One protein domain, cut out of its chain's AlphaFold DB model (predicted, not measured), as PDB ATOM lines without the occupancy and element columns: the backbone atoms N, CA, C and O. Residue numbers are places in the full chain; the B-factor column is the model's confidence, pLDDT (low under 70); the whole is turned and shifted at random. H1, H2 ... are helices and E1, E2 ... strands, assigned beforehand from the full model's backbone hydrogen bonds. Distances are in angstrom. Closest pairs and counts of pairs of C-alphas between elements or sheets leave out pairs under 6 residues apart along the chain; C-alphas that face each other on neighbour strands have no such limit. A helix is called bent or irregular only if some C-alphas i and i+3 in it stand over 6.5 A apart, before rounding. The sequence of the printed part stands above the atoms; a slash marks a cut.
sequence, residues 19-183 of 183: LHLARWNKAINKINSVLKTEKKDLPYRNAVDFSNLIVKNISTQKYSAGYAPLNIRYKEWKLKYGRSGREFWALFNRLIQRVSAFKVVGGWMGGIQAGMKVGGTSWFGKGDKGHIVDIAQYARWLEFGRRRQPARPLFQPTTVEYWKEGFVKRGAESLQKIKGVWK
ATOM      1  N   LEU A  19     133.132 208.443 187.594       82.38
ATOM      2  CA  LEU A  19     133.761 208.569 188.915       82.38
ATOM      3  C   LEU A  19     134.195 207.209 189.475       82.38
ATOM      4  O   LEU A  19     135.248 207.113 190.105       82.38
ATOM      5  N   HIS A  20     133.418 206.150 189.236       83.00
ATOM      6  CA  HIS A  20     133.775 204.794 189.667       83.00
ATOM      7  C   HIS A  20     134.973 204.280 188.873       83.00
ATOM      8  O   HIS A  20     135.919 203.767 189.465       83.00
ATOM      9  N   LEU A  21     134.987 204.523 187.559       84.56
ATOM     10  CA  LEU A  21     136.125 204.190 186.705       84.56
ATOM     11  C   LEU A  21     137.408 204.904 187.161       84.56
ATOM     12  O   LEU A  21     138.454 204.273 187.295       84.56
ATOM     13  N   ALA A  22     137.333 206.204 187.468       85.38
ATOM     14  CA  ALA A  22     138.477 206.962 187.977       85.38
ATOM     15  C   ALA A  22     138.989 206.416 189.325       85.38
ATOM     16  O   ALA A  22     140.201 206.302 189.532       85.38
ATOM     17  N   ARG A  23     138.079 206.030 190.231       84.88
ATOM     18  CA  ARG A  23     138.425 205.388 191.512       84.88
ATOM     19  C   ARG A  23     139.107 204.034 191.301       84.88
ATOM     20  O   ARG A  23     140.145 203.792 191.916       84.88
ATOM     21  N   TRP A  24     138.583 203.192 190.411       85.31
ATOM     22  CA  TRP A  24     139.183 201.896 190.077       85.31
ATOM     23  C   TRP A  24     140.566 202.046 189.453       85.31
ATOM     24  O   TRP A  24     141.512 201.419 189.922       85.31
ATOM     25  N   ASN A  25     140.728 202.945 188.482       88.69
ATOM     26  CA  ASN A  25     142.030 203.219 187.873       88.69
ATOM     27  C   ASN A  25     143.050 203.705 188.911       88.69
ATOM     28  O   ASN A  25     144.202 203.272 188.903       88.69
ATOM     29  N   LYS A  26     142.632 204.555 189.860       88.81
ATOM     30  CA  LYS A  26     143.495 204.989 190.968       88.81
ATOM     31  C   LYS A  26     143.905 203.815 191.864       88.81
ATOM     32  O   LYS A  26     145.079 203.728 192.224       88.81
ATOM     33  N   ALA A  27     142.981 202.919 192.207       86.31
ATOM     34  CA  ALA A  27     143.276 201.725 193.003       86.31
ATOM     35  C   ALA A  27     144.244 200.775 192.274       86.31
ATOM     36  O   ALA A  27     145.265 200.381 192.839       86.31
ATOM     37  N   ILE A  28     143.995 200.501 190.991       90.06
ATOM     38  CA  ILE A  28     144.867 199.686 190.132       90.06
ATOM     39  C   ILE A  28     146.274 200.291 190.059       90.06
ATOM     40  O   ILE A  28     147.265 199.589 190.250       90.06
ATOM     41  N   ASN A  29     146.384 201.606 189.854       92.06
ATOM     42  CA  ASN A  29     147.676 202.289 189.790       92.06
ATOM     43  C   ASN A  29     148.454 202.203 191.109       92.06
ATOM     44  O   ASN A  29     149.671 202.002 191.086       92.06
ATOM     45  N   LYS A  30     147.771 202.296 192.257       90.69
ATOM     46  CA  LYS A  30     148.403 202.093 193.568       90.69
ATOM     47  C   LYS A  30     148.944 200.670 193.717       90.69
ATOM     48  O   LYS A  30     150.104 200.512 194.093       90.69
ATOM     49  N   ILE A  31     148.150 199.651 193.377       91.62
ATOM     50  CA  ILE A  31     148.592 198.246 193.424       91.62
ATOM     51  C   ILE A  31     149.800 198.039 192.515       91.62
ATOM     52  O   ILE A  31     150.807 197.487 192.950       91.62
ATOM     53  N   ASN A  32     149.735 198.526 191.275       92.88
ATOM     54  CA  ASN A  32     150.831 198.417 190.316       92.88
ATOM     55  C   ASN A  32     152.115 199.075 190.832       92.88
ATOM     56  O   ASN A  32     153.205 198.548 190.613       92.88
ATOM     57  N   SER A  33     151.998 200.207 191.530       93.50
ATOM     58  CA  SER A  33     153.135 200.858 192.180       93.50
ATOM     59  C   SER A  33     153.751 199.963 193.261       93.50
ATOM     60  O   SER A  33     154.951 199.692 193.227       93.50
ATOM     61  N   VAL A  34     152.930 199.411 194.160       93.50
ATOM     62  CA  VAL A  34     153.410 198.513 195.224       93.50
ATOM     63  C   VAL A  34     154.009 197.230 194.659       93.50
ATOM     64  O   VAL A  34     155.087 196.833 195.090       93.50
ATOM     65  N   LEU A  35     153.396 196.627 193.638       93.06
ATOM     66  CA  LEU A  35     153.946 195.455 192.951       93.06
ATOM     67  C   LEU A  35     155.317 195.741 192.333       93.06
ATOM     68  O   LEU A  35     156.221 194.914 192.439       93.06
ATOM     69  N   LYS A  36     155.502 196.908 191.702       94.12
ATOM     70  CA  LYS A  36     156.800 197.306 191.136       94.12
ATOM     71  C   LYS A  36     157.869 197.459 192.216       94.12
ATOM     72  O   LYS A  36     159.008 197.052 191.986       94.12
ATOM     73  N   THR A  37     157.511 198.026 193.365       93.75
ATOM     74  CA  THR A  37     158.417 198.162 194.511       93.75
ATOM     75  C   THR A  37     158.759 196.797 195.099       93.75
ATOM     76  O   THR A  37     159.934 196.455 195.193       93.75
ATOM     77  N   GLU A  38     157.755 195.972 195.397       93.94
ATOM     78  CA  GLU A  38     157.942 194.636 195.974       93.94
ATOM     79  C   GLU A  38     158.743 193.712 195.051       93.94
ATOM     80  O   GLU A  38     159.642 193.015 195.514       93.94
ATOM     81  N   LYS A  39     158.529 193.774 193.729       91.50
ATOM     82  CA  LYS A  39     159.326 193.016 192.748       91.50
ATOM     83  C   LYS A  39     160.828 193.320 192.838       91.50
ATOM     84  O   LYS A  39     161.641 192.453 192.525       91.50
ATOM     85  N   LYS A  40     161.203 194.541 193.228       90.62
ATOM     86  CA  LYS A  40     162.607 194.951 193.385       90.62
ATOM     87  C   LYS A  40     163.141 194.663 194.787       90.62
ATOM     88  O   LYS A  40     164.286 194.238 194.916       90.62
ATOM     89  N   ASP A  41     162.324 194.903 195.806       93.62
ATOM     90  CA  ASP A  41     162.736 194.904 197.211       93.62
ATOM     91  C   ASP A  41     162.686 193.512 197.861       93.62
ATOM     92  O   ASP A  41     163.614 193.118 198.567       93.62
ATOM     93  N   LEU A  42     161.652 192.712 197.581       94.50
ATOM     94  CA  LEU A  42     161.484 191.382 198.177       94.50
ATOM     95  C   LEU A  42     162.693 190.452 197.939       94.50
ATOM     96  O   LEU A  42     163.143 189.827 198.902       94.50
ATOM     97  N   PRO A  43     163.277 190.353 196.726       95.06
ATOM     98  CA  PRO A  43     164.465 189.524 196.521       95.06
ATOM     99  C   PRO A  43     165.661 189.971 197.371       95.06
ATOM    100  O   PRO A  43     166.370 189.128 197.918       95.06
ATOM    101  N   TYR A  44     165.862 191.284 197.526       95.81
ATOM    102  CA  TYR A  44     166.922 191.831 198.371       95.81
ATOM    103  C   TYR A  44     166.691 191.488 199.846       95.81
ATOM    104  O   TYR A  44     167.585 190.947 200.497       95.81
ATOM    105  N   ARG A  45     165.473 191.711 200.359       95.81
ATOM    106  CA  ARG A  45     165.110 191.362 201.744       95.81
ATOM    107  C   ARG A  45     165.306 189.872 202.034       95.81
ATOM    108  O   ARG A  45     165.850 189.530 203.081       95.81
ATOM    109  N   ASN A  46     164.942 188.997 201.093       96.25
ATOM    110  CA  ASN A  46     165.186 187.559 201.221       96.25
ATOM    111  C   ASN A  46     166.687 187.231 201.304       96.25
ATOM    112  O   ASN A  46     167.111 186.459 202.160       96.25
ATOM    113  N   ALA A  47     167.507 187.841 200.445       96.19
ATOM    114  CA  ALA A  47     168.955 187.642 200.460       96.19
ATOM    115  C   ALA A  47     169.603 188.119 201.775       96.19
ATOM    116  O   ALA A  47     170.503 187.453 202.296       96.19
ATOM    117  N   VAL A  48     169.137 189.243 202.328       96.31
ATOM    118  CA  VAL A  48     169.610 189.777 203.616       96.31
ATOM    119  C   VAL A  48     169.272 188.826 204.758       96.31
ATOM    120  O   VAL A  48     170.165 188.433 205.508       96.31
ATOM    121  N   ASP A  49     168.014 188.403 204.874       96.31
ATOM    122  CA  ASP A  49     167.614 187.487 205.943       96.31
ATOM    123  C   ASP A  49     168.338 186.145 205.849       96.31
ATOM    124  O   ASP A  49     168.762 185.599 206.869       96.31
ATOM    125  N   PHE A  50     168.501 185.622 204.632       96.31
ATOM    126  CA  PHE A  50     169.232 184.383 204.417       96.31
ATOM    127  C   PHE A  50     170.698 184.515 204.853       96.31
ATOM    128  O   PHE A  50     171.214 183.650 205.559       96.31
ATOM    129  N   SER A  51     171.347 185.635 204.522       95.50
ATOM    130  CA  SER A  51     172.716 185.935 204.967       95.50
ATOM    131  C   SER A  51     172.812 186.010 206.493       95.50
ATOM    132  O   SER A  51     173.706 185.406 207.086       95.50
ATOM    133  N   ASN A  52     171.856 186.678 207.141       95.19
ATOM    134  CA  ASN A  52     171.789 186.763 208.600       95.19
ATOM    135  C   ASN A  52     171.602 185.383 209.243       95.19
ATOM    136  O   ASN A  52     172.223 185.089 210.267       95.19
ATOM    137  N   LEU A  53     170.782 184.519 208.638       95.19
ATOM    138  CA  LEU A  53     170.580 183.158 209.122       95.19
ATOM    139  C   LEU A  53     171.848 182.308 208.977       95.19
ATOM    140  O   LEU A  53     172.200 181.593 209.914       95.19
ATOM    141  N   ILE A  54     172.571 182.428 207.857       94.00
ATOM    142  CA  ILE A  54     173.880 181.783 207.676       94.00
ATOM    143  C   ILE A  54     174.836 182.232 208.784       94.00
ATOM    144  O   ILE A  54     175.395 181.390 209.485       94.00
ATOM    145  N   VAL A  55     174.995 183.544 208.986       94.06
ATOM    146  CA  VAL A  55     175.875 184.096 210.029       94.06
ATOM    147  C   VAL A  55     175.491 183.562 211.407       94.06
ATOM    148  O   VAL A  55     176.364 183.100 212.146       94.06
ATOM    149  N   LYS A  56     174.196 183.569 211.742       93.50
ATOM    150  CA  LYS A  56     173.683 183.026 213.003       93.50
ATOM    151  C   LYS A  56     174.046 181.550 213.165       93.50
ATOM    152  O   LYS A  56     174.642 181.195 214.177       93.50
ATOM    153  N   ASN A  57     173.736 180.710 212.179       92.75
ATOM    154  CA  ASN A  57     173.951 179.262 212.252       92.75
ATOM    155  C   ASN A  57     175.436 178.884 212.313       92.75
ATOM    156  O   ASN A  57     175.799 177.940 213.019       92.75
ATOM    157  N   ILE A  58     176.297 179.630 211.613       89.56
ATOM    158  CA  ILE A  58     177.753 179.490 211.714       89.56
ATOM    159  C   ILE A  58     178.215 179.872 213.126       89.56
ATOM    160  O   ILE A  58     178.938 179.105 213.759       89.56
ATOM    161  N   SER A  59     177.770 181.023 213.638       88.25
ATOM    162  CA  SER A  59     178.223 181.563 214.928       88.25
ATOM    163  C   SER A  59     177.795 180.700 216.116       88.25
ATOM    164  O   SER A  59     178.575 180.506 217.043       88.25
ATOM    165  N   THR A  60     176.584 180.138 216.077       89.38
ATOM    166  CA  THR A  60     176.077 179.220 217.113       89.38
ATOM    167  C   THR A  60     176.513 177.774 216.902       89.38
ATOM    168  O   THR A  60     176.196 176.916 217.721       89.38
ATOM    169  N   GLN A  61     177.213 177.485 215.799       86.31
ATOM    170  CA  GLN A  61     177.590 176.133 215.389       86.31
ATOM    171  C   GLN A  61     176.397 175.154 215.384       86.31
ATOM    172  O   GLN A  61     176.544 173.988 215.760       86.31
ATOM    173  N   LYS A  62     175.216 175.619 214.947       90.88
ATOM    174  CA  LYS A  62     173.923 174.915 215.081       90.88
ATOM    175  C   LYS A  62     173.955 173.454 214.615       90.88
ATOM    176  O   LYS A  62     173.385 172.587 215.265       90.88
ATOM    177  N   TYR A  63     174.632 173.171 213.503       88.94
ATOM    178  CA  TYR A  63     174.672 171.834 212.894       88.94
ATOM    179  C   TYR A  63     175.918 171.028 213.269       88.94
ATOM    180  O   TYR A  63     176.198 169.996 212.657       88.94
ATOM    181  N   SER A  64     176.686 171.480 214.264       86.00
ATOM    182  CA  SER A  64     177.975 170.873 214.591       86.00
ATOM    183  C   SER A  64     177.885 169.442 215.108       86.00
ATOM    184  O   SER A  64     178.803 168.658 214.865       86.00
ATOM    185  N   ALA A  65     176.758 169.078 215.721       84.44
ATOM    186  CA  ALA A  65     176.461 167.715 216.152       84.44
ATOM    187  C   ALA A  65     176.411 166.709 214.986       84.44
ATOM    188  O   ALA A  65     176.742 165.544 215.171       84.44
ATOM    189  N   GLY A  66     176.040 167.154 213.779       82.19
ATOM    190  CA  GLY A  66     175.962 166.304 212.585       82.19
ATOM    191  C   GLY A  66     177.276 166.194 211.806       82.19
ATOM    192  O   GLY A  66     177.316 165.572 210.746       82.19
ATOM    193  N   TYR A  67     178.355 166.829 212.273       85.75
ATOM    194  CA  TYR A  67     179.619 166.827 211.545       85.75
ATOM    195  C   TYR A  67     180.343 165.494 211.668       85.75
ATOM    196  O   TYR A  67     180.605 165.008 212.767       85.75
ATOM    197  N   ALA A  68     180.789 164.970 210.526       84.56
ATOM    198  CA  ALA A  68     181.622 163.780 210.502       84.56
ATOM    199  C   ALA A  68     182.908 163.979 211.339       84.56
ATOM    200  O   ALA A  68     183.487 165.086 211.359       84.56
ATOM    201  N   PRO A  69     183.378 162.917 212.022       84.56
ATOM    202  CA  PRO A  69     184.583 162.974 212.832       84.56
ATOM    203  C   PRO A  69     185.781 163.420 211.993       84.56
ATOM    204  O   PRO A  69     185.886 163.153 210.793       84.56
ATOM    205  N   LEU A  70     186.702 164.144 212.629       81.69
ATOM    206  CA  LEU A  70     187.930 164.562 211.961       81.69
ATOM    207  C   LEU A  70     188.777 163.329 211.653       81.69
ATOM    208  O   LEU A  70     189.052 162.533 212.546       81.69
ATOM    209  N   ASN A  71     189.254 163.207 210.411       80.31
ATOM    210  CA  ASN A  71     190.287 162.219 210.114       80.31
ATOM    211  C   ASN A  71     191.568 162.543 210.908       80.31
ATOM    212  O   ASN A  71     191.825 163.704 211.242       80.31
ATOM    213  N   ILE A  72     192.371 161.516 211.195       83.56
ATOM    214  CA  ILE A  72     193.551 161.613 212.071       83.56
ATOM    215  C   ILE A  72     194.515 162.707 211.590       83.56
ATOM    216  O   ILE A  72     194.824 163.622 212.346       83.56
ATOM    217  N   ARG A  73     194.881 162.703 210.303       74.50
ATOM    218  CA  ARG A  73     195.791 163.705 209.714       74.50
ATOM    219  C   ARG A  73     195.278 165.139 209.848       74.50
ATOM    220  O   ARG A  73     196.053 166.063 210.074       74.50
ATOM    221  N   TYR A  74     193.976 165.356 209.681       74.38
ATOM    222  CA  TYR A  74     193.356 166.672 209.809       74.38
ATOM    223  C   TYR A  74     193.226 167.089 211.273       74.38
ATOM    224  O   TYR A  74     193.376 168.267 211.582       74.38
ATOM    225  N   LYS A  75     192.991 166.138 212.182       78.81
ATOM    226  CA  LYS A  75     193.017 166.370 213.629       78.81
ATOM    227  C   LYS A  75     194.417 166.787 214.086       78.81
ATOM    228  O   LYS A  75     194.539 167.811 214.748       78.81
ATOM    229  N   GLU A  76     195.457 166.063 213.677       78.00
ATOM    230  CA  GLU A  76     196.866 166.399 213.934       78.00
ATOM    231  C   GLU A  76     197.234 167.766 213.359       78.00
ATOM    232  O   GLU A  76     197.809 168.602 214.052       78.00
ATOM    233  N   TRP A  77     196.836 168.031 212.112       74.56
ATOM    234  CA  TRP A  77     197.022 169.336 211.486       74.56
ATOM    235  C   TRP A  77     196.324 170.449 212.286       74.56
ATOM    236  O   TRP A  77     196.948 171.458 212.614       74.56
ATOM    237  N   LYS A  78     195.058 170.252 212.677       71.88
ATOM    238  CA  LYS A  78     194.289 171.218 213.474       71.88
ATOM    239  C   LYS A  78     194.900 171.424 214.864       71.88
ATOM    240  O   LYS A  78     194.868 172.538 215.369       71.88
ATOM    241  N   LEU A  79     195.482 170.396 215.477       75.88
ATOM    242  CA  LEU A  79     196.188 170.515 216.758       75.88
ATOM    243  C   LEU A  79     197.517 171.266 216.615       75.88
ATOM    244  O   LEU A  79     197.825 172.111 217.452       75.88
ATOM    245  N   LYS A  80     198.277 170.996 215.548       73.00
ATOM    246  CA  LYS A  80     199.585 171.611 215.282       73.00
ATOM    247  C   LYS A  80     199.479 173.089 214.906       73.00
ATOM    248  O   LYS A  80     200.266 173.891 215.391       73.00
ATOM    249  N   TYR A  81     198.509 173.443 214.065       68.50
ATOM    250  CA  TYR A  81     198.382 174.793 213.498       68.50
ATOM    251  C   TYR A  81     197.173 175.577 214.022       68.50
ATOM    252  O   TYR A  81     197.108 176.789 213.862       68.50
ATOM    253  N   GLY A  82     196.205 174.916 214.661       60.75
ATOM    254  CA  GLY A  82     195.058 175.589 215.279       60.75
ATOM    255  C   GLY A  82     195.343 176.126 216.685       60.75
ATOM    256  O   GLY A  82     194.602 176.988 217.150       60.75
ATOM    257  N   ARG A  83     196.410 175.658 217.358       51.34
ATOM    258  CA  ARG A  83     196.777 176.074 218.729       51.34
ATOM    259  C   ARG A  83     197.402 177.471 218.826       51.34
ATOM    260  O   ARG A  83     197.243 178.102 219.861       51.34
ATOM    261  N   SER A  84     198.031 177.996 217.770       54.09
ATOM    262  CA  SER A  84     198.515 179.393 217.728       54.09
ATOM    263  C   SER A  84     197.394 180.423 217.485       54.09
ATOM    264  O   SER A  84     197.643 181.628 217.473       54.09
ATOM    265  N   GLY A  85     196.141 179.969 217.347       51.34
ATOM    266  CA  GLY A  85     194.927 180.747 217.604       51.34
ATOM    267  C   GLY A  85     194.537 181.775 216.540       51.34
ATOM    268  O   GLY A  85     193.398 181.768 216.087       51.34
ATOM    269  N   ARG A  86     195.425 182.659 216.087       54.34
ATOM    270  CA  ARG A  86     194.986 183.806 215.269       54.34
ATOM    271  C   ARG A  86     194.523 183.425 213.868       54.34
ATOM    272  O   ARG A  86     193.523 183.952 213.413       54.34
ATOM    273  N   GLU A  87     195.196 182.506 213.191       58.25
ATOM    274  CA  GLU A  87     195.009 182.310 211.744       58.25
ATOM    275  C   GLU A  87     193.787 181.448 211.395       58.25
ATOM    276  O   GLU A  87     193.027 181.770 210.479       58.25
ATOM    277  N   PHE A  88     193.559 180.365 212.145       57.59
ATOM    278  CA  PHE A  88     192.399 179.494 211.930       57.59
ATOM    279  C   PHE A  88     191.096 180.205 212.314       57.59
ATOM    280  O   PHE A  88     190.138 180.210 211.538       57.59
ATOM    281  N   TRP A  89     191.077 180.864 213.479       65.81
ATOM    282  CA  TRP A  89     189.939 181.687 213.888       65.81
ATOM    283  C   TRP A  89     189.783 182.918 212.992       65.81
ATOM    284  O   TRP A  89     188.653 183.311 212.719       65.81
ATOM    285  N   ALA A  90     190.870 183.470 212.434       69.06
ATOM    286  CA  ALA A  90     190.771 184.527 211.432       69.06
ATOM    287  C   ALA A  90     190.007 184.061 210.194       69.06
ATOM    288  O   ALA A  90     189.144 184.797 209.741       69.06
ATOM    289  N   LEU A  91     190.251 182.860 209.660       72.69
ATOM    290  CA  LEU A  91     189.489 182.353 208.509       72.69
ATOM    291  C   LEU A  91     188.006 182.152 208.813       72.69
ATOM    292  O   LEU A  91     187.165 182.442 207.967       72.69
ATOM    293  N   PHE A  92     187.682 181.681 210.015       76.44
ATOM    294  CA  PHE A  92     186.297 181.542 210.457       76.44
ATOM    295  C   PHE A  92     185.608 182.907 210.621       76.44
ATOM    296  O   PHE A  92     184.520 183.120 210.091       76.44
ATOM    297  N   ASN A  93     186.276 183.871 211.255       79.00
ATOM    298  CA  ASN A  93     185.766 185.236 211.400       79.00
ATOM    299  C   ASN A  93     185.640 185.938 210.043       79.00
ATOM    300  O   ASN A  93     184.647 186.607 209.781       79.00
ATOM    301  N   ARG A  94     186.611 185.739 209.147       80.94
ATOM    302  CA  ARG A  94     186.581 186.241 207.768       80.94
ATOM    303  C   ARG A  94     185.442 185.616 206.977       80.94
ATOM    304  O   ARG A  94     184.808 186.325 206.210       80.94
ATOM    305  N   LEU A  95     185.157 184.326 207.166       85.19
ATOM    306  CA  LEU A  95     183.999 183.673 206.555       85.19
ATOM    307  C   LEU A  95     182.718 184.406 206.963       85.19
ATOM    308  O   LEU A  95     181.980 184.846 206.090       85.19
ATOM    309  N   ILE A  96     182.510 184.616 208.268       88.38
ATOM    310  CA  ILE A  96     181.343 185.335 208.803       88.38
ATOM    311  C   ILE A  96     181.257 186.762 208.242       88.38
ATOM    312  O   ILE A  96     180.215 187.151 207.729       88.38
ATOM    313  N   GLN A  97     182.358 187.518 208.273       88.25
ATOM    314  CA  GLN A  97     182.418 188.900 207.772       88.25
ATOM    315  C   GLN A  97     182.149 189.027 206.267       88.25
ATOM    316  O   GLN A  97     181.880 190.125 205.783       88.25
ATOM    317  N   ARG A  98     182.282 187.935 205.508       90.44
ATOM    318  CA  ARG A  98     182.092 187.920 204.050       90.44
ATOM    319  C   ARG A  98     180.737 187.369 203.627       90.44
ATOM    320  O   ARG A  98     180.394 187.492 202.454       90.44
ATOM    321  N   VAL A  99     179.961 186.810 204.554       93.25
ATOM    322  CA  VAL A  99     178.567 186.458 204.286       93.25
ATOM    323  C   VAL A  99     177.753 187.746 204.188       93.25
ATOM    324  O   VAL A  99     177.678 188.523 205.136       93.25
ATOM    325  N   SER A 100     177.157 187.988 203.026       95.25
ATOM    326  CA  SER A 100     176.385 189.197 202.747       95.25
ATOM    327  C   SER A 100     175.362 188.967 201.638       95.25
ATOM    328  O   SER A 100     175.424 187.981 200.899       95.25
ATOM    329  N   ALA A 101     174.418 189.901 201.517       96.19
ATOM    330  CA  ALA A 101     173.548 189.986 200.358       96.19
ATOM    331  C   ALA A 101     174.271 190.723 199.224       96.19
ATOM    332  O   ALA A 101     174.767 191.834 199.418       96.19
ATOM    333  N   PHE A 102     174.303 190.136 198.032       95.06
ATOM    334  CA  PHE A 102     174.935 190.729 196.855       95.06
ATOM    335  C   PHE A 102     174.085 190.531 195.601       95.06
ATOM    336  O   PHE A 102     173.247 189.628 195.506       95.06
ATOM    337  N   LYS A 103     174.281 191.424 194.630       94.31
ATOM    338  CA  LYS A 103     173.524 191.439 193.380       94.31
ATOM    339  C   LYS A 103     174.140 190.471 192.374       94.31
ATOM    340  O   LYS A 103     175.357 190.441 192.206       94.31
ATOM    341  N   VAL A 104     173.294 189.720 191.675       93.25
ATOM    342  CA  VAL A 104     173.684 188.797 190.601       93.25
ATOM    343  C   VAL A 104     172.843 189.038 189.352       93.25
ATOM    344  O   VAL A 104     171.808 189.711 189.398       93.25
ATOM    345  N   VAL A 105     173.271 188.477 188.221       89.75
ATOM    346  CA  VAL A 105     172.440 188.450 187.012       89.75
ATOM    347  C   VAL A 105     171.145 187.705 187.347       89.75
ATOM    348  O   VAL A 105     171.176 186.545 187.740       89.75
ATOM    349  N   GLY A 106     170.012 188.400 187.249       87.62
ATOM    350  CA  GLY A 106     168.692 187.840 187.550       87.62
ATOM    351  C   GLY A 106     168.179 188.046 188.980       87.62
ATOM    352  O   GLY A 106     167.037 187.675 189.242       87.62
ATOM    353  N   GLY A 107     168.932 188.674 189.897       92.38
ATOM    354  CA  GLY A 107     168.390 188.978 191.226       92.38
ATOM    355  C   GLY A 107     169.413 189.288 192.317       92.38
ATOM    356  O   GLY A 107     170.415 189.968 192.093       92.38
ATOM    357  N   TRP A 108     169.114 188.803 193.519       95.56
ATOM    358  CA  TRP A 108     169.928 188.955 194.722       95.56
ATOM    359  C   TRP A 108     170.202 187.584 195.332       95.56
ATOM    360  O   TRP A 108     169.329 186.716 195.326       95.56
ATOM    361  N   MET A 109     171.403 187.401 195.865       93.50
ATOM    362  CA  MET A 109     171.817 186.191 196.572       93.50
ATOM    363  C   MET A 109     172.338 186.561 197.954       93.50
ATOM    364  O   MET A 109     172.981 187.594 198.117       93.50
ATOM    365  N   GLY A 110     172.052 185.716 198.943       93.25
ATOM    366  CA  GLY A 110     172.689 185.775 200.255       93.25
ATOM    367  C   GLY A 110     173.752 184.690 200.363       93.25
ATOM    368  O   GLY A 110     173.491 183.541 200.006       93.25
ATOM    369  N   GLY A 111     174.952 185.038 200.815       93.44
ATOM    370  CA  GLY A 111     176.055 184.087 200.927       93.44
ATOM    371  C   GLY A 111     177.403 184.754 200.722       93.44
ATOM    372  O   GLY A 111     177.617 185.878 201.161       93.44
ATOM    373  N   ILE A 112     178.321 184.059 200.058       91.38
ATOM    374  CA  ILE A 112     179.676 184.553 199.806       91.38
ATOM    375  C   ILE A 112     179.865 184.722 198.305       91.38
ATOM    376  O   ILE A 112     179.684 183.774 197.540       91.38
ATOM    377  N   GLN A 113     180.247 185.925 197.888       89.44
ATOM    378  CA  GLN A 113     180.526 186.216 196.489       89.44
ATOM    379  C   GLN A 113     181.822 185.518 196.038       89.44
ATOM    380  O   GLN A 113     182.841 185.559 196.728       89.44
ATOM    381  N   ALA A 114     181.789 184.883 194.865       84.50
ATOM    382  CA  ALA A 114     182.965 184.254 194.269       84.50
ATOM    383  C   ALA A 114     184.045 185.292 193.912       84.50
ATOM    384  O   ALA A 114     183.730 186.427 193.550       84.50
ATOM    385  N   GLY A 115     185.321 184.903 193.982       75.75
ATOM    386  CA  GLY A 115     186.448 185.783 193.667       75.75
ATOM    387  C   GLY A 115     186.857 186.706 194.817       75.75
ATOM    388  O   GLY A 115     187.788 187.501 194.660       75.75
ATOM    389  N   MET A 116     186.208 186.608 195.983       74.69
ATOM    390  CA  MET A 116     186.566 187.382 197.168       74.69
ATOM    391  C   MET A 116     187.857 186.851 197.799       74.69
ATOM    392  O   MET A 116     187.871 186.015 198.706       74.69
ATOM    393  N   LYS A 117     188.985 187.399 197.344       67.25
ATOM    394  CA  LYS A 117     190.284 187.170 197.978       67.25
ATOM    395  C   LYS A 117     190.277 187.762 199.384       67.25
ATOM    396  O   LYS A 117     189.947 188.930 199.578       67.25
ATOM    397  N   VAL A 118     190.711 186.976 200.361       61.31
ATOM    398  CA  VAL A 118     190.962 187.471 201.715       61.31
ATOM    399  C   VAL A 118     192.449 187.282 201.993       61.31
ATOM    400  O   VAL A 118     192.931 186.158 202.100       61.31
ATOM    401  N   GLY A 119     193.199 188.388 201.996       48.31
ATOM    402  CA  GLY A 119     194.661 188.370 202.102       48.31
ATOM    403  C   GLY A 119     195.161 187.767 203.417       48.31
ATOM    404  O   GLY A 119     194.515 187.916 204.448       48.31
ATOM    405  N   GLY A 120     196.315 187.095 203.398       50.16
ATOM    406  CA  GLY A 120     197.051 186.739 204.622       50.16
ATOM    407  C   GLY A 120     196.460 185.608 205.468       50.16
ATOM    408  O   GLY A 120     196.427 185.706 206.685       50.16
ATOM    409  N   THR A 121     195.941 184.538 204.864       53.38
ATOM    410  CA  THR A 121     195.695 183.291 205.615       53.38
ATOM    411  C   THR A 121     195.901 182.093 204.713       53.38
ATOM    412  O   THR A 121     195.001 181.652 203.996       53.38
ATOM    413  N   SER A 122     197.106 181.548 204.772       56.38
ATOM    414  CA  SER A 122     197.395 180.207 204.304       56.38
ATOM    415  C   SER A 122     196.506 179.192 205.015       56.38
ATOM    416  O   SER A 122     196.687 178.934 206.207       56.38
ATOM    417  N   TRP A 123     195.667 178.480 204.263       56.06
ATOM    418  CA  TRP A 123     194.957 177.305 204.785       56.06
ATOM    419  C   TRP A 123     195.906 176.223 205.329       56.06
ATOM    420  O   TRP A 123     195.495 175.377 206.105       56.06
ATOM    421  N   PHE A 124     197.186 176.226 204.950       57.66
ATOM    422  CA  PHE A 124     198.169 175.261 205.449       57.66
ATOM    423  C   PHE A 124     198.743 175.589 206.837       57.66
ATOM    424  O   PHE A 124     199.641 174.874 207.275       57.66
ATOM    425  N   GLY A 125     198.252 176.628 207.527       50.03
ATOM    426  CA  GLY A 125     198.776 177.016 208.846       50.03
ATOM    427  C   GLY A 125     200.173 177.639 208.783       50.03
ATOM    428  O   GLY A 125     200.953 177.528 209.721       50.03
ATOM    429  N   LYS A 126     200.512 178.230 207.632       52.69
ATOM    430  CA  LYS A 126     201.759 178.970 207.408       52.69
ATOM    431  C   LYS A 126     201.570 180.486 207.589       52.69
ATOM    432  O   LYS A 126     202.432 181.237 207.140       52.69
ATOM    433  N   GLY A 127     200.442 180.942 208.141       53.25
ATOM    434  CA  GLY A 127     200.096 182.363 208.194       53.25
ATOM    435  C   GLY A 127     200.171 183.045 206.839       53.25
ATOM    436  O   GLY A 127     199.596 182.566 205.857       53.25
ATOM    437  N   ASP A 128     200.933 184.127 206.776       49.78
ATOM    438  CA  ASP A 128     201.176 184.902 205.557       49.78
ATOM    439  C   ASP A 128     202.082 184.182 204.537       49.78
ATOM    440  O   ASP A 128     202.239 184.643 203.409       49.78
ATOM    441  N   LYS A 129     202.665 183.023 204.890       49.94
ATOM    442  CA  LYS A 129     203.641 182.278 204.067       49.94
ATOM    443  C   LYS A 129     203.054 181.122 203.252       49.94
ATOM    444  O   LYS A 129     203.790 180.245 202.796       49.94
ATOM    445  N   GLY A 130     201.741 181.038 203.097       57.41
ATOM    446  CA  GLY A 130     201.136 180.017 202.236       57.41
ATOM    447  C   GLY A 130     200.077 180.593 201.318       57.41
ATOM    448  O   GLY A 130     199.657 181.735 201.472       57.41
ATOM    449  N   HIS A 131     199.684 179.792 200.327       60.12
ATOM    450  CA  HIS A 131     198.819 180.251 199.246       60.12
ATOM    451  C   HIS A 131     197.535 180.888 199.781       60.12
ATOM    452  O   HIS A 131     196.812 180.283 200.577       60.12
ATOM    453  N   ILE A 132     197.273 182.112 199.318       66.62
ATOM    454  CA  ILE A 132     196.037 182.842 199.583       66.62
ATOM    455  C   ILE A 132     194.890 182.039 198.973       66.62
ATOM    456  O   ILE A 132     194.891 181.755 197.775       66.62
ATOM    457  N   VAL A 133     193.918 181.665 199.802       69.44
ATOM    458  CA  VAL A 133     192.717 180.948 199.367       69.44
ATOM    459  C   VAL A 133     191.554 181.935 199.313       69.44
ATOM    460  O   VAL A 133     191.360 182.725 200.235       69.44
ATOM    461  N   ASP A 134     190.785 181.893 198.225       80.25
ATOM    462  CA  ASP A 134     189.506 182.598 198.117       80.25
ATOM    463  C   ASP A 134     188.560 182.119 199.231       80.25
ATOM    464  O   ASP A 134     188.415 180.915 199.469       80.25
ATOM    465  N   ILE A 135     187.904 183.044 199.929       83.31
ATOM    466  CA  ILE A 135     186.979 182.680 201.005       83.31
ATOM    467  C   ILE A 135     185.786 181.866 200.488       83.31
ATOM    468  O   ILE A 135     185.307 180.980 201.194       83.31
ATOM    469  N   ALA A 136     185.372 182.073 199.235       84.88
ATOM    470  CA  ALA A 136     184.371 181.242 198.576       84.88
ATOM    471  C   ALA A 136     184.874 179.803 198.373       84.88
ATOM    472  O   ALA A 136     184.127 178.841 198.563       84.88
ATOM    473  N   GLN A 137     186.163 179.629 198.066       83.69
ATOM    474  CA  GLN A 137     186.783 178.306 197.969       83.69
ATOM    475  C   GLN A 137     186.854 177.626 199.342       83.69
ATOM    476  O   GLN A 137     186.593 176.426 199.452       83.69
ATOM    477  N   TYR A 138     187.160 178.385 200.398       81.88
ATOM    478  CA  TYR A 138     187.124 177.874 201.766       81.88
ATOM    479  C   TYR A 138     185.711 177.425 202.167       81.88
ATOM    480  O   TYR A 138     185.533 176.301 202.639       81.88
ATOM    481  N   ALA A 139     184.706 178.263 201.908       86.75
ATOM    482  CA  ALA A 139     183.298 177.952 202.130       86.75
ATOM    483  C   ALA A 139     182.874 176.671 201.396       86.75
ATOM    484  O   ALA A 139     182.264 175.788 201.994       86.75
ATOM    485  N   ARG A 140     183.283 176.517 200.130       87.44
ATOM    486  CA  ARG A 140     183.024 175.315 199.326       87.44
ATOM    487  C   ARG A 140     183.639 174.054 199.937       87.44
ATOM    488  O   ARG A 140     183.005 173.002 199.928       87.44
ATOM    489  N   TRP A 141     184.863 174.128 200.456       86.50
ATOM    490  CA  TRP A 141     185.500 172.981 201.115       86.50
ATOM    491  C   TRP A 141     184.846 172.611 202.438       86.50
ATOM    492  O   TRP A 141     184.841 171.434 202.790       86.50
ATOM    493  N   LEU A 142     184.325 173.587 203.182       85.62
ATOM    494  CA  LEU A 142     183.491 173.287 204.341       85.62
ATOM    495  C   LEU A 142     182.209 172.601 203.884       85.62
ATOM    496  O   LEU A 142     181.894 171.539 204.402       85.62
ATOM    497  N   GLU A 143     181.539 173.128 202.864       89.56
ATOM    498  CA  GLU A 143     180.256 172.599 202.411       89.56
ATOM    499  C   GLU A 143     180.337 171.148 201.919       89.56
ATOM    500  O   GLU A 143     179.570 170.299 202.362       89.56
ATOM    501  N   PHE A 144     181.308 170.844 201.057       90.19
ATOM    502  CA  PHE A 144     181.379 169.552 200.358       90.19
ATOM    503  C   PHE A 144     182.529 168.652 200.815       90.19
ATOM    504  O   PHE A 144     182.639 167.505 200.384       90.19
ATOM    505  N   GLY A 145     183.410 169.150 201.682       85.25
ATOM    506  CA  GLY A 145     184.638 168.449 202.030       85.25
ATOM    507  C   GLY A 145     185.657 168.416 200.886       85.25
ATOM    508  O   GLY A 145     185.525 169.056 199.841       85.25
ATOM    509  N   ARG A 146     186.743 167.678 201.118       83.81
ATOM    510  CA  ARG A 146     187.816 167.377 200.154       83.81
ATOM    511  C   ARG A 146     188.576 166.132 200.615       83.81
ATOM    512  O   ARG A 146     188.429 165.704 201.755       83.81
ATOM    513  N   ARG A 147     189.485 165.602 199.790       78.19
ATOM    514  CA  ARG A 147     190.236 164.345 200.041       78.19
ATOM    515  C   ARG A 147     190.772 164.148 201.472       78.19
ATOM    516  O   ARG A 147     190.874 163.020 201.932       78.19
ATOM    517  N   ARG A 148     191.166 165.221 202.171       74.50
ATOM    518  CA  ARG A 148     191.718 165.172 203.541       74.50
ATOM    519  C   ARG A 148     190.900 165.956 204.567       74.50
ATOM    520  O   ARG A 148     191.416 166.249 205.641       74.50
ATOM    521  N   GLN A 149     189.658 166.317 204.268       77.00
ATOM    522  CA  GLN A 149     188.804 167.081 205.176       77.00
ATOM    523  C   GLN A 149     187.345 166.671 204.965       77.00
ATOM    524  O   GLN A 149     186.840 166.832 203.854       77.00
ATOM    525  N   PRO A 150     186.669 166.155 206.003       84.12
ATOM    526  CA  PRO A 150     185.257 165.820 205.891       84.12
ATOM    527  C   PRO A 150     184.414 167.078 205.658       84.12
ATOM    528  O   PRO A 150     184.789 168.171 206.097       84.12
ATOM    529  N   ALA A 151     183.267 166.897 205.004       88.25
ATOM    530  CA  ALA A 151     182.263 167.941 204.859       88.25
ATOM    531  C   ALA A 151     181.738 168.395 206.232       88.25
ATOM    532  O   ALA A 151     181.591 167.609 207.173       88.25
ATOM    533  N   ARG A 152     181.490 169.693 206.332       85.81
ATOM    534  CA  ARG A 152     180.932 170.432 207.467       85.81
ATOM    535  C   ARG A 152     179.964 171.462 206.892       85.81
ATOM    536  O   ARG A 152     180.308 172.643 206.856       85.81
ATOM    537  N   PRO A 153     178.809 171.009 206.378       87.62
ATOM    538  CA  PRO A 153     177.889 171.873 205.666       87.62
ATOM    539  C   PRO A 153     177.394 173.001 206.573       87.62
ATOM    540  O   PRO A 153     176.991 172.779 207.720       87.62
ATOM    541  N   LEU A 154     177.475 174.220 206.050       82.19
ATOM    542  CA  LEU A 154     177.052 175.459 206.705       82.19
ATOM    543  C   LEU A 154     175.893 176.107 205.946       82.19
ATOM    544  O   LEU A 154     175.051 176.776 206.553       82.19
ATOM    545  N   PHE A 155     175.836 175.894 204.631       87.12
ATOM    546  CA  PHE A 155     174.889 176.557 203.748       87.12
ATOM    547  C   PHE A 155     173.665 175.684 203.485       87.12
ATOM    548  O   PHE A 155     172.559 176.150 203.726       87.12
ATOM    549  N   GLN A 156     173.816 174.422 203.072       89.12
ATOM    550  CA  GLN A 156     172.686 173.589 202.644       89.12
ATOM    551  C   GLN A 156     171.605 173.406 203.728       89.12
ATOM    552  O   GLN A 156     170.438 173.659 203.415       89.12
ATOM    553  N   PRO A 157     171.913 173.032 204.989       86.69
ATOM    554  CA  PRO A 157     170.883 172.930 206.022       86.69
ATOM    555  C   PRO A 157     170.184 174.274 206.269       86.69
ATOM    556  O   PRO A 157     168.962 174.328 206.398       86.69
ATOM    557  N   THR A 158     170.952 175.368 206.229       90.94
ATOM    558  CA  THR A 158     170.436 176.733 206.362       90.94
ATOM    559  C   THR A 158     169.516 177.111 205.198       90.94
ATOM    560  O   THR A 158     168.493 177.754 205.417       90.94
ATOM    561  N   THR A 159     169.827 176.694 203.968       91.94
ATOM    562  CA  THR A 159     168.975 176.898 202.785       91.94
ATOM    563  C   THR A 159     167.625 176.220 202.962       91.94
ATOM    564  O   THR A 159     166.591 176.829 202.701       91.94
ATOM    565  N   VAL A 160     167.626 174.971 203.434       93.31
ATOM    566  CA  VAL A 160     166.389 174.212 203.668       93.31
ATOM    567  C   VAL A 160     165.556 174.855 204.779       93.31
ATOM    568  O   VAL A 160     164.342 174.984 204.630       93.31
ATOM    569  N   GLU A 161     166.193 175.286 205.868       93.12
ATOM    570  CA  GLU A 161     165.536 176.012 206.962       93.12
ATOM    571  C   GLU A 161     164.916 177.325 206.472       93.12
ATOM    572  O   GLU A 161     163.730 177.583 206.685       93.12
ATOM    573  N   TYR A 162     165.691 178.125 205.742       94.25
ATOM    574  CA  TYR A 162     165.225 179.407 205.236       94.25
ATOM    575  C   TYR A 162     164.062 179.259 204.257       94.25
ATOM    576  O   TYR A 162     163.100 180.024 204.318       94.25
ATOM    577  N   TRP A 163     164.125 178.263 203.372       92.19
ATOM    578  CA  TRP A 163     163.054 177.974 202.424       92.19
ATOM    579  C   TRP A 163     161.725 177.669 203.124       92.19
ATOM    580  O   TRP A 163     160.680 178.160 202.699       92.19
ATOM    581  N   LYS A 164     161.760 176.886 204.208       92.56
ATOM    582  CA  LYS A 164     160.554 176.468 204.938       92.56
ATOM    583  C   LYS A 164     159.917 177.601 205.738       92.56
ATOM    584  O   LYS A 164     158.696 177.674 205.807       92.56
ATOM    585  N   GLU A 165     160.731 178.465 206.338       90.62
ATOM    586  CA  GLU A 165     160.243 179.452 207.306       90.62
ATOM    587  C   GLU A 165     160.407 180.889 206.802       90.62
ATOM    588  O   GLU A 165     159.430 181.628 206.656       90.62
ATOM    589  N   GLY A 166     161.644 181.292 206.505       90.81
ATOM    590  CA  GLY A 166     161.986 182.670 206.152       90.81
ATOM    591  C   GLY A 166     161.345 183.136 204.846       90.81
ATOM    592  O   GLY A 166     160.712 184.195 204.808       90.81
ATOM    593  N   PHE A 167     161.445 182.322 203.793       90.81
ATOM    594  CA  PHE A 167     160.892 182.645 202.477       90.81
ATOM    595  C   PHE A 167     159.363 182.769 202.516       90.81
ATOM    596  O   PHE A 167     158.795 183.743 202.012       90.81
ATOM    597  N   VAL A 168     158.694 181.822 203.182       93.25
ATOM    598  CA  VAL A 168     157.233 181.822 203.353       93.25
ATOM    599  C   VAL A 168     156.780 183.066 204.118       93.25
ATOM    600  O   VAL A 168     155.854 183.755 203.681       93.25
ATOM    601  N   LYS A 169     157.474 183.413 205.211       94.69
ATOM    602  CA  LYS A 169     157.186 184.616 206.003       94.69
ATOM    603  C   LYS A 169     157.263 185.890 205.155       94.69
ATOM    604  O   LYS A 169     156.329 186.693 205.172       94.69
ATOM    605  N   ARG A 170     158.330 186.072 204.371       92.75
ATOM    606  CA  ARG A 170     158.493 187.256 203.504       92.75
ATOM    607  C   ARG A 170     157.471 187.321 202.374       92.75
ATOM    608  O   ARG A 170     157.008 188.415 202.032       92.75
ATOM    609  N   GLY A 171     157.076 186.172 201.829       92.12
ATOM    610  CA  GLY A 171     155.962 186.075 200.888       92.12
ATOM    611  C   GLY A 171     154.650 186.564 201.505       92.12
ATOM    612  O   GLY A 171     153.978 187.422 200.928       92.12
ATOM    613  N   ALA A 172     154.321 186.094 202.712       94.19
ATOM    614  CA  ALA A 172     153.115 186.498 203.432       94.19
ATOM    615  C   ALA A 172     153.095 188.002 203.761       94.19
ATOM    616  O   ALA A 172     152.088 188.664 203.507       94.19
ATOM    617  N   GLU A 173     154.207 188.562 204.247       93.81
ATOM    618  CA  GLU A 173     154.345 190.006 204.503       93.81
ATOM    619  C   GLU A 173     154.097 190.838 203.234       93.81
ATOM    620  O   GLU A 173     153.399 191.852 203.259       93.81
ATOM    621  N   SER A 174     154.642 190.399 202.099       93.25
ATOM    622  CA  SER A 174     154.504 191.118 200.826       93.25
ATOM    623  C   SER A 174     153.071 191.040 200.294       93.25
ATOM    624  O   SER A 174     152.519 192.043 199.842       93.25
ATOM    625  N   LEU A 175     152.414 189.883 200.437       92.69
ATOM    626  CA  LEU A 175     150.990 189.730 200.132       92.69
ATOM    627  C   LEU A 175     150.109 190.608 201.026       92.69
ATOM    628  O   LEU A 175     149.144 191.193 200.532       92.69
ATOM    629  N   GLN A 176     150.426 190.733 202.316       92.94
ATOM    630  CA  GLN A 176     149.702 191.627 203.223       92.94
ATOM    631  C   GLN A 176     149.821 193.089 202.792       92.94
ATOM    632  O   GLN A 176     148.803 193.778 202.748       92.94
ATOM    633  N   LYS A 177     151.016 193.551 202.401       90.25
ATOM    634  CA  LYS A 177     151.199 194.913 201.868       90.25
ATOM    635  C   LYS A 177     150.367 195.152 200.610       90.25
ATOM    636  O   LYS A 177     149.692 196.171 200.518       90.25
ATOM    637  N   ILE A 178     150.363 194.203 199.670       88.94
ATOM    638  CA  ILE A 178     149.564 194.307 198.437       88.94
ATOM    639  C   ILE A 178     148.065 194.358 198.770       88.94
ATOM    640  O   ILE A 178     147.354 195.223 198.265       88.94
ATOM    641  N   LYS A 179     147.585 193.481 199.661       88.44
ATOM    642  CA  LYS A 179     146.183 193.467 200.113       88.44
ATOM    643  C   LYS A 179     145.795 194.745 200.859       88.44
ATOM    644  O   LYS A 179     144.672 195.212 200.708       88.44
ATOM    645  N   GLY A 180     146.707 195.315 201.646       86.12
ATOM    646  CA  GLY A 180     146.479 196.550 202.397       86.12
ATOM    647  C   GLY A 180     146.213 197.767 201.509       86.12
ATOM    648  O   GLY A 180     145.530 198.682 201.940       86.12
ATOM    649  N   VAL A 181     146.690 197.753 200.263       84.69
ATOM    650  CA  VAL A 181     146.489 198.839 199.284       84.69
ATOM    651  C   VAL A 181     145.106 198.787 198.623       84.69
ATOM    652  O   VAL A 181     144.664 199.779 198.044       84.69
ATOM    653  N   TRP A 182     144.445 197.627 198.671       72.56
ATOM    654  CA  TRP A 182     143.102 197.431 198.120       72.56
ATOM    655  C   TRP A 182     141.996 197.992 199.019       72.56
ATOM    656  O   TRP A 182     140.920 198.317 198.521       72.56
ATOM    657  N   LYS A 183     142.255 198.070 200.328       61.22
ATOM    658  CA  LYS A 183     141.361 198.696 201.306       61.22
ATOM    659  C   LYS A 183     141.458 200.218 201.215       61.22
ATOM    660  O   LYS A 183     140.398 200.858 201.362       61.22
TER     661      LYS A 183
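What this domain is: This is residues 19 to 183 of the 183 residues of an uncharacterized protein of Candidatus Heimdallarchaeota archaeon (UniProt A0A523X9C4). A long rod, with a long bent helix, H1, running from one end past the middle, and the last two helices, H5 and H6, folding back along it in the opposite direction. A tight hairpin of two strands, E1 and E2, packs on the second arm of H1, while the far end of the rod is a loose head of H2, H3, H4 and a small second hairpin, E3 and E4. The printed part has 165 residues, with six named helices and four named strands in the order H1 H2 H3 E1 E2 E3 E4 H4 H5 H6; the two sheets, E1 - E2 and E3 - E4, are both antiparallel. The class is mostly helix, and the whole is loose, with a radius of gyration of the C-alphas of 21.9 A and spans of 80 by 31 by 24 A.

Where its parts are: H1, residues 19 to 59, was assigned as one helix by its hydrogen bonds but is bent, with C-alphas 40 and 43 6.5 A apart. Its arm H1a, residues 19 to 40, begins with C-alpha 19 at (133.761, 208.569, 188.915) and is 32.2 A long; its arm H1b, residues 43 to 59, is 24.3 A long and ends with C-alpha 59 at (178.223, 181.563, 214.928). H2 is residues 72 to 82, 14.4 A, and H3 is residues 86 to 98, 17.6 A. E1, residues 100 to 104, and E2, residues 107 to 111, measure 12.4 A and 13.3 A. E3, residues 117 to 122, measures 11.8 A, and E4, residues 132 to 134, 6.7 A. H4, residues 135 to 144, is 14.3 A long, and H5, residues 156 to 164, is 12.7 A. H6, residues 166 to 180, is 21.1 A long and ends with C-alpha 180 at (146.479, 196.550, 202.397).

How they stand to each other: H1a and H1b stand at a steep tilt of 36 degrees, only just beyond shallow. H1a touches H6 with its residues 31 to 38 alone, at a shallow tilt of 20 degrees, opposite ways; the closest C-alphas, of Ile 31 and Ile 178, are 6.4 A apart. H1b touches H6 with its residues 45 to 50 alone, the closest C-alphas being those of Asn 46 and Phe 167 at 6.6 A. H1b touches H5 at a steep tilt of 48 degrees, opposite ways, with the C-alphas of Ile 54 and Thr 158 closest at 6.3 A. H5 and H6 meet only through their link. E1 and E2 form a hairpin, with N 102 and O 109 at 2.9 A and N 111 and O 100 at 3.0 A, within hydrogen-bond range. The closest C-alphas of H1b and E2, those of Ala 47 and Gly 110, are 4.2 A apart. H1b and H3 only just touch, with 3 pairs of C-alphas within 8 A, closest at Val 55 and Ile 96, 5.7 A. H3 touches H4, about perpendicular at 86 degrees, with the C-alphas of Leu 95 and Ile 135 closest at 6.4 A. H2 is close to H3 but not clearly touching it: the closest C-alphas, of Gly 82 and Phe 88, are 5.8 A apart. The hairpin of E3 and E4 has no N and O pair within hydrogen-bond range; the C-alphas of 117 and 134 face each other at 4.6 A. The closest C-alphas of H3 and E3, those of Glu 87 and Thr 121, are 6.2 A apart. Every O i to N i+4 pair is within hydrogen-bond range in H1b, H2, H3, H4, H5 and H6; in H1a 17 of 18 are.

The domain as a whole: The two C-alphas farthest apart, those of Leu 19 and Lys 80, are 80.0 A apart. The printed part has no cut and ends at residue 183, the chain's last. The links H1 to H2 and H4 to H5 are long. The mean pLDDT of the printed part is 82.9; residues 81 to 90, 117 to 133 and 183 are under 70.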